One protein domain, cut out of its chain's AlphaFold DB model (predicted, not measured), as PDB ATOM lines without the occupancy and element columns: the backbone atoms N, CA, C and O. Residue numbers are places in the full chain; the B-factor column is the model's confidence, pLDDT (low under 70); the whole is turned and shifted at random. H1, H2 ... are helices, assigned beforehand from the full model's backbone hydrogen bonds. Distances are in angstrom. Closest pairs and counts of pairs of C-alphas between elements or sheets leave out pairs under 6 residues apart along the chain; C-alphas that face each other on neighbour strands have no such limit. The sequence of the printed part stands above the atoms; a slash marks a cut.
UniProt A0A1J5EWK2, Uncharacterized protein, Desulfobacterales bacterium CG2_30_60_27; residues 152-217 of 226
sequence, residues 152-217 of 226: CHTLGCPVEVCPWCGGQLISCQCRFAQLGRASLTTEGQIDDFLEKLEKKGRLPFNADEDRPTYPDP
ATOM      1  N   CYS A 152     235.339 139.004 155.152       95.19
ATOM      2  CA  CYS A 152     235.935 139.573 153.941       95.19
ATOM      3  C   CYS A 152     234.930 140.490 153.237       95.19
ATOM      4  O   CYS A 152     233.752 140.149 153.118       95.19
ATOM      5  N   HIS A 153     235.413 141.617 152.714       94.69
ATOM      6  CA  HIS A 153     234.610 142.559 151.934       94.69
ATOM      7  C   HIS A 153     233.936 141.917 150.711       94.69
ATOM      8  O   HIS A 153     234.372 140.892 150.189       94.69
ATOM      9  N   THR A 154     232.904 142.561 150.172       91.94
ATOM     10  CA  THR A 154     232.478 142.300 148.792       91.94
ATOM     11  C   THR A 154     233.557 142.816 147.841       91.94
ATOM     12  O   THR A 154     234.067 143.923 148.039       91.94
ATOM     13  N   LEU A 155     233.915 142.034 146.815       91.06
ATOM     14  CA  LEU A 155     234.932 142.451 145.849       91.06
ATOM     15  C   LEU A 155     234.553 143.806 145.238       91.06
ATOM     16  O   LEU A 155     233.437 143.995 144.763       91.06
ATOM     17  N   GLY A 156     235.509 144.734 145.221       90.12
ATOM     18  CA  GLY A 156     235.285 146.083 144.702       90.12
ATOM     19  C   GLY A 156     234.925 147.104 145.780       90.12
ATOM     20  O   GLY A 156     234.796 148.288 145.470       90.12
ATOM     21  N   CYS A 157     234.829 146.693 147.048       93.38
ATOM     22  CA  CYS A 157     234.720 147.636 148.151       93.38
ATOM     23  C   CYS A 157     235.971 148.540 148.213       93.38
ATOM     24  O   CYS A 157     237.093 148.032 148.256       93.38
ATOM     25  N   PRO A 158     235.819 149.876 148.273       93.50
ATOM     26  CA  PRO A 158     236.949 150.802 148.359       93.50
ATOM     27  C   PRO A 158     237.725 150.724 149.677       93.50
ATOM     28  O   PRO A 158     238.851 151.214 149.744       93.50
ATOM     29  N   VAL A 159     237.127 150.125 150.708       93.81
ATOM     30  CA  VAL A 159     237.745 149.915 152.024       93.81
ATOM     31  C   VAL A 159     238.610 148.650 152.037       93.81
ATOM     32  O   VAL A 159     239.512 148.545 152.855       93.81
ATOM     33  N   GLU A 160     238.400 147.715 151.102       95.25
ATOM     34  CA  GLU A 160     239.111 146.437 151.105       95.25
ATOM     35  C   GLU A 160     240.626 146.617 150.940       95.25
ATOM     36  O   GLU A 160     241.105 147.197 149.958       95.25
ATOM     37  N   VAL A 161     241.387 146.067 151.887       94.88
ATOM     38  CA  VAL A 161     242.849 146.132 151.905       94.88
ATOM     39  C   VAL A 161     243.458 144.986 151.095       94.88
ATOM     40  O   VAL A 161     243.098 143.816 151.206       94.88
ATOM     41  N   CYS A 162     244.438 145.324 150.263       95.75
ATOM     42  CA  CYS A 162     245.163 144.393 149.417       95.75
ATOM     43  C   CYS A 162     246.130 143.520 150.236       95.75
ATOM     44  O   CYS A 162     247.090 144.056 150.801       95.75
ATOM     45  N   PRO A 163     246.012 142.177 150.202       96.56
ATOM     46  CA  PRO A 163     246.871 141.282 150.987       96.56
ATOM     47  C   PRO A 163     248.319 141.192 150.477       96.56
ATOM     48  O   PRO A 163     249.158 140.520 151.080       96.56
ATOM     49  N   TRP A 164     248.634 141.816 149.337       96.44
ATOM     50  CA  TRP A 164     249.995 141.846 148.791       96.44
ATOM     51  C   TRP A 164     250.765 143.114 149.142       96.44
ATOM     52  O   TRP A 164     251.972 143.030 149.348       96.44
ATOM     53  N   CYS A 165     250.107 144.275 149.169       96.00
ATOM     54  CA  CYS A 165     250.790 145.557 149.355       96.00
ATOM     55  C   CYS A 165     250.254 146.412 150.508       96.00
ATOM     56  O   CYS A 165     250.842 147.455 150.773       96.00
ATOM     57  N   GLY A 166     249.152 146.024 151.155       93.44
ATOM     58  CA  GLY A 166     248.528 146.797 152.234       93.44
ATOM     59  C   GLY A 166     247.828 148.090 151.790       93.44
ATOM     60  O   GLY A 166     247.304 148.811 152.625       93.44
ATOM     61  N   GLY A 167     247.812 148.412 150.491       93.00
ATOM     62  CA  GLY A 167     247.003 149.511 149.948       93.00
ATOM     63  C   GLY A 167     245.560 149.083 149.663       93.00
ATOM     64  O   GLY A 167     245.238 147.906 149.757       93.00
ATOM     65  N   GLN A 168     244.697 150.003 149.231       93.50
ATOM     66  CA  GLN A 168     243.322 149.666 148.834       93.50
ATOM     67  C   GLN A 168     243.307 148.777 147.579       93.50
ATOM     68  O   GLN A 168     243.910 149.108 146.549       93.50
ATOM     69  N   LEU A 169     242.596 147.650 147.636       94.44
ATOM     70  CA  LEU A 169     242.553 146.645 146.571       94.44
ATOM     71  C   LEU A 169     242.087 147.244 145.236       94.44
ATOM     72  O   LEU A 169     242.664 146.955 144.184       94.44
ATOM     73  N   ILE A 170     241.102 148.143 145.287       92.00
ATOM     74  CA  ILE A 170     240.503 148.783 144.108       92.00
ATOM     75  C   ILE A 170     241.392 149.828 143.423       92.00
ATOM     76  O   ILE A 170     241.065 150.284 142.325       92.00
ATOM     77  N   SER A 171     242.490 150.248 144.044       91.25
ATOM     78  CA  SER A 171     243.393 151.264 143.486       91.25
ATOM     79  C   SER A 171     244.811 150.735 143.281       91.25
ATOM     80  O   SER A 171     245.579 151.312 142.510       91.25
ATOM     81  N   CYS A 172     245.159 149.602 143.896       93.25
ATOM     82  CA  CYS A 172     246.479 149.007 143.763       93.25
ATOM     83  C   CYS A 172     246.741 148.412 142.363       93.25
ATOM     84  O   CYS A 172     245.840 147.975 141.643       93.25
ATOM     85  N   GLN A 173     248.024 148.325 142.000       94.50
ATOM     86  CA  GLN A 173     248.476 147.667 140.767       94.50
ATOM     87  C   GLN A 173     248.568 146.135 140.904       94.50
ATOM     88  O   GLN A 173     248.717 145.432 139.902       94.50
ATOM     89  N   CYS A 174     248.458 145.589 142.124       94.94
ATOM     90  CA  CYS A 174     248.601 144.152 142.375       94.94
ATOM     91  C   CYS A 174     247.585 143.323 141.584       94.94
ATOM     92  O   CYS A 174     247.958 142.286 141.047       94.94
ATOM     93  N   ARG A 175     246.348 143.810 141.416       91.38
ATOM     94  CA  ARG A 175     245.314 143.128 140.616       91.38
ATOM     95  C   ARG A 175     245.742 142.811 139.182       91.38
ATOM     96  O   ARG A 175     245.400 141.766 138.644       91.38
ATOM     97  N   PHE A 176     246.546 143.688 138.585       94.44
ATOM     98  CA  PHE A 176     247.055 143.518 137.229       94.44
ATOM     99  C   PHE A 176     248.341 142.683 137.224       94.44
ATOM    100  O   PHE A 176     248.476 141.746 136.436       94.44
ATOM    101  N   ALA A 177     249.250 142.960 138.166       94.19
ATOM    102  CA  ALA A 177     250.523 142.253 138.292       94.19
ATOM    103  C   ALA A 177     250.345 140.748 138.566       94.19
ATOM    104  O   ALA A 177     251.038 139.935 137.960       94.19
ATOM    105  N   GLN A 178     249.387 140.360 139.416       93.81
ATOM    106  CA  GLN A 178     249.118 138.950 139.749       93.81
ATOM    107  C   GLN A 178     248.598 138.130 138.560       93.81
ATOM    108  O   GLN A 178     248.754 136.902 138.530       93.81
ATOM    109  N   LEU A 179     247.998 138.809 137.581       93.44
ATOM    110  CA  LEU A 179     247.506 138.222 136.340       93.44
ATOM    111  C   LEU A 179     248.475 138.403 135.164       93.44
ATOM    112  O   LEU A 179     248.231 137.844 134.099       93.44
ATOM    113  N   GLY A 180     249.559 139.172 135.331       93.44
ATOM    114  CA  GLY A 180     250.475 139.517 134.239       93.44
ATOM    115  C   GLY A 180     249.811 140.353 133.140       93.44
ATOM    116  O   GLY A 180     250.163 140.223 131.969       93.44
ATOM    117  N   ARG A 181     248.820 141.178 133.497       92.19
ATOM    118  CA  ARG A 181     248.032 141.998 132.562       92.19
ATOM    119  C   ARG A 181     248.254 143.483 132.833       92.19
ATOM    120  O   ARG A 181     248.736 143.852 133.893       92.19
ATOM    121  N   ALA A 182     247.895 144.334 131.873       90.00
ATOM    122  CA  ALA A 182     247.910 145.792 132.043       90.00
ATOM    123  C   ALA A 182     246.543 146.360 132.475       90.00
ATOM    124  O   ALA A 182     246.468 147.466 132.997       90.00
ATOM    125  N   SER A 183     245.460 145.618 132.231       90.75
ATOM    126  CA  SER A 183     244.089 145.976 132.605       90.75
ATOM    127  C   SER A 183     243.223 144.719 132.740       90.75
ATOM    128  O   SER A 183     243.622 143.649 132.269       90.75
ATOM    129  N   LEU A 184     242.063 144.856 133.394       89.44
ATOM    130  CA  LEU A 184     241.021 143.830 133.468       89.44
ATOM    131  C   LEU A 184     239.838 144.282 132.610       89.44
ATOM    132  O   LEU A 184     239.275 145.343 132.870       89.44
ATOM    133  N   THR A 185     239.497 143.522 131.572       91.44
ATOM    134  CA  THR A 185     238.502 143.929 130.559       91.44
ATOM    135  C   THR A 185     237.361 142.936 130.370       91.44
ATOM    136  O   THR A 185     236.446 143.205 129.597       91.44
ATOM    137  N   THR A 186     237.411 141.783 131.037       92.44
ATOM    138  CA  THR A 186     236.395 140.729 130.921       92.44
ATOM    139  C   THR A 186     236.095 140.137 132.291       92.44
ATOM    140  O   THR A 186     237.008 140.026 133.108       92.44
ATOM    141  N   GLU A 187     234.872 139.661 132.503       90.44
ATOM    142  CA  GLU A 187     234.448 139.013 133.756       90.44
ATOM    143  C   GLU A 187     235.331 137.818 134.129       90.44
ATOM    144  O   GLU A 187     235.845 137.779 135.237       90.44
ATOM    145  N   GLY A 188     235.687 136.948 133.176       93.31
ATOM    146  CA  GLY A 188     236.583 135.816 133.468       93.31
ATOM    147  C   GLY A 188     237.972 136.213 133.999       93.31
ATOM    148  O   GLY A 188     238.625 135.432 134.674       93.31
ATOM    149  N   GLN A 189     238.434 137.447 133.755       93.56
ATOM    150  CA  GLN A 189     239.684 137.938 134.357       93.56
ATOM    151  C   GLN A 189     239.489 138.350 135.817       93.56
ATOM    152  O   GLN A 189     240.440 138.326 136.595       93.56
ATOM    153  N   ILE A 190     238.277 138.768 136.179       92.44
ATOM    154  CA  ILE A 190     237.888 139.051 137.557       92.44
ATOM    155  C   ILE A 190     237.805 137.729 138.326       92.44
ATOM    156  O   ILE A 190     238.341 137.660 139.428       92.44
ATOM    157  N   ASP A 191     237.260 136.674 137.718       94.19
ATOM    158  CA  ASP A 191     237.214 135.331 138.315       94.19
ATOM    159  C   ASP A 191     238.621 134.764 138.560       94.19
ATOM    160  O   ASP A 191     238.950 134.370 139.680       94.19
ATOM    161  N   ASP A 192     239.503 134.826 137.552       94.62
ATOM    162  CA  ASP A 192     240.914 134.432 137.691       94.62
ATOM    163  C   ASP A 192     241.617 135.215 138.820       94.62
ATOM    164  O   ASP A 192     242.492 134.703 139.531       94.62
ATOM    165  N   PHE A 193     241.280 136.502 138.964       94.81
ATOM    166  CA  PHE A 193     241.827 137.343 140.021       94.81
ATOM    167  C   PHE A 193     241.297 136.939 141.396       94.81
ATOM    168  O   PHE A 193     242.092 136.827 142.333       94.81
ATOM    169  N   LEU A 194     239.990 136.705 141.510       93.75
ATOM    170  CA  LEU A 194     239.338 136.236 142.728       93.75
ATOM    171  C   LEU A 194     239.963 134.933 143.217       93.75
ATOM    172  O   LEU A 194     240.334 134.852 144.383       93.75
ATOM    173  N   GLU A 195     240.202 133.961 142.335       95.44
ATOM    174  CA  GLU A 195     240.852 132.700 142.717       95.44
ATOM    175  C   GLU A 195     242.251 132.938 143.315       95.44
ATOM    176  O   GLU A 195     242.611 132.386 144.360       95.44
ATOM    177  N   LYS A 196     243.056 133.808 142.690       96.25
ATOM    178  CA  LYS A 196     244.387 134.174 143.207       96.25
ATOM    179  C   LYS A 196     244.312 134.918 144.535       96.25
ATOM    180  O   LYS A 196     245.187 134.725 145.383       96.25
ATOM    181  N   LEU A 197     243.318 135.784 144.689       95.56
ATOM    182  CA  LEU A 197     243.092 136.578 145.887       95.56
ATOM    183  C   LEU A 197     242.670 135.686 147.064       95.56
ATOM    184  O   LEU A 197     243.287 135.762 148.126       95.56
ATOM    185  N   GLU A 198     241.721 134.776 146.853       94.38
ATOM    186  CA  GLU A 198     241.299 133.783 147.848       94.38
ATOM    187  C   GLU A 198     242.458 132.855 148.231       94.38
ATOM    188  O   GLU A 198     242.741 132.649 149.411       94.38
ATOM    189  N   LYS A 199     243.237 132.380 147.249       96.12
ATOM    190  CA  LYS A 199     244.430 131.557 147.508       96.12
ATOM    191  C   LYS A 199     245.499 132.287 148.323       96.12
ATOM    192  O   LYS A 199     246.232 131.654 149.084       96.12
ATOM    193  N   LYS A 200     245.644 133.601 148.137       96.25
ATOM    194  CA  LYS A 200     246.558 134.422 148.943       96.25
ATOM    195  C   LYS A 200     246.052 134.579 150.383       96.25
ATOM    196  O   LYS A 200     246.883 134.738 151.278       96.25
ATOM    197  N   GLY A 201     244.741 134.509 150.584       95.94
ATOM    198  CA  GLY A 201     244.063 134.844 151.826       95.94
ATOM    199  C   GLY A 201     243.715 136.325 151.841       95.94
ATOM    200  O   GLY A 201     244.601 137.183 151.910       95.94
ATOM    201  N   ARG A 202     242.420 136.621 151.753       95.38
ATOM    202  CA  ARG A 202     241.897 137.980 151.897       95.38
ATOM    203  C   ARG A 202     242.012 138.432 153.343       95.38
ATOM    204  O   ARG A 202     241.939 137.617 154.260       95.38
ATOM    205  N   LEU A 203     242.222 139.732 153.523       95.12
ATOM    206  CA  LEU A 203     242.228 140.338 154.846       95.12
ATOM    207  C   LEU A 203     240.772 140.582 155.262       95.12
ATOM    208  O   LEU A 203     240.042 141.232 154.507       95.12
ATOM    209  N   PRO A 204     240.329 140.039 156.408       96.31
ATOM    210  CA  PRO A 204     239.035 140.389 156.970       96.31
ATOM    211  C   PRO A 204     238.968 141.877 157.313       96.31
ATOM    212  O   PRO A 204     239.985 142.467 157.674       96.31
ATOM    213  N   PHE A 205     237.773 142.450 157.225       96.38
ATOM    214  CA  PHE A 205     237.491 143.809 157.661       96.38
ATOM    215  C   PHE A 205     237.754 143.945 159.162       96.38
ATOM    216  O   PHE A 205     237.234 143.151 159.947       96.38
ATOM    217  N   ASN A 206     238.530 144.955 159.542       95.06
ATOM    218  CA  ASN A 206     238.725 145.364 160.925       95.06
ATOM    219  C   ASN A 206     238.019 146.705 161.156       95.06
ATOM    220  O   ASN A 206     238.457 147.746 160.664       95.06
ATOM    221  N   ALA A 207     236.928 146.698 161.918       93.00
ATOM    222  CA  ALA A 207     236.122 147.888 162.167       93.00
ATOM    223  C   ALA A 207     236.883 149.010 162.896       93.00
ATOM    224  O   ALA A 207     236.563 150.182 162.689       93.00
ATOM    225  N   ASP A 208     237.889 148.672 163.705       90.62
ATOM    226  CA  ASP A 208     238.679 149.648 164.460       90.62
ATOM    227  C   ASP A 208     239.768 150.309 163.598       90.62
ATOM    228  O   ASP A 208     240.102 151.476 163.807       90.62
ATOM    229  N   GLU A 209     240.326 149.578 162.628       89.38
ATOM    230  CA  GLU A 209     241.474 150.028 161.821       89.38
ATOM    231  C   GLU A 209     241.078 150.516 160.422       89.38
ATOM    232  O   GLU A 209     241.603 151.525 159.943       89.38
ATOM    233  N   ASP A 210     240.148 149.825 159.763       88.12
ATOM    234  CA  ASP A 210     239.828 150.046 158.349       88.12
ATOM    235  C   ASP A 210     238.688 151.047 158.153       88.12
ATOM    236  O   ASP A 210     238.502 151.596 157.059       88.12
ATOM    237  N   ARG A 211     237.883 151.293 159.194       85.38
ATOM    238  CA  ARG A 211     236.746 152.208 159.100       85.38
ATOM    239  C   ARG A 211     237.273 153.639 158.927       85.38
ATOM    240  O   ARG A 211     237.971 154.144 159.807       85.38
ATOM    241  N   PRO A 212     236.938 154.334 157.821       77.44
ATOM    242  CA  PRO A 212     237.468 155.668 157.579       77.44
ATOM    243  C   PRO A 212     237.108 156.616 158.722       77.44
ATOM    244  O   PRO A 212     235.929 156.843 159.007       77.44
ATOM    245  N   THR A 213     238.123 157.186 159.370       65.94
ATOM    246  CA  THR A 213     237.922 158.250 160.350       65.94
ATOM    247  C   THR A 213     237.543 159.515 159.594       65.94
ATOM    248  O   THR A 213     238.398 160.218 159.052       65.94
ATOM    249  N   TYR A 214     236.250 159.803 159.509       56.25
ATOM    250  CA  TYR A 214     235.820 161.134 159.114       56.25
ATOM    251  C   TYR A 214     235.953 162.047 160.337       56.25
ATOM    252  O   TYR A 214     235.462 161.676 161.405       56.25
ATOM    253  N   PRO A 215     236.610 163.214 160.212       48.97
ATOM    254  CA  PRO A 215     236.510 164.236 161.240       48.97
ATOM    255  C   PRO A 215     235.030 164.546 161.459       48.97
ATOM    256  O   PRO A 215     234.261 164.588 160.490       48.97
ATOM    257  N   ASP A 216     234.640 164.765 162.710       50.03
ATOM    258  CA  ASP A 216     233.279 165.180 163.028       50.03
ATOM    259  C   ASP A 216     232.939 166.426 162.175       50.03
ATOM    260  O   ASP A 216     233.767 167.342 162.068       50.03
ATOM    261  N   PRO A 217     231.766 166.501 161.517       47.91
ATOM    262  CA  PRO A 217     231.359 167.698 160.782       47.91
ATOM    263  C   PRO A 217     231.490 168.986 161.610       47.91
ATOM    264  O   PRO A 217     231.762 170.050 161.050       47.91
TER     265      PRO A 217
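What this domain is: This is residues 152 to 217 of the 226 residues of an uncharacterized protein of Desulfobacterales bacterium CG2_30_60_27 (UniProt A0A1J5EWK2). With little regular structure, this is a body of loops, residues 152 to 173, with one helix, H2, and a single-turn helix, H1, near one end, and a tail, residues 201 to 217, that leads away to the other end. The 66 printed residues hold H1, then H2, and no named strand; the class is all helix, with 18 residues in named elements. The whole is only just loose, close to compact, with a radius of gyration of the C-alphas of 13.1 A; it is elongated, spanning 41 by 22 by 19 A.

How they stand to each other: H2, residues 187 to 200, and H1, residues 174 to 177, are close but not clearly touching; their closest C-alphas, those of Phe 193 and Arg 175, are 6.8 A apart. In H2 every O i to N i+4 pair is within hydrogen-bond range; H1 is too short for such a pair.

Where its parts are: H2 runs 20.0 A from C-alpha 187 at (234.448, 139.013, 133.756) to C-alpha 200 at (246.558, 134.422, 148.943). H1 begins at C-alpha 174, (248.601, 144.152, 142.375).

The domain as a whole: The C-alphas farthest apart, those of Gly 180 and Pro 217, are 43.2 A apart. The printed part has no cut, and the link from H1 to H2 is short. The model's confidence is low, under 70, at residues 213 to 217.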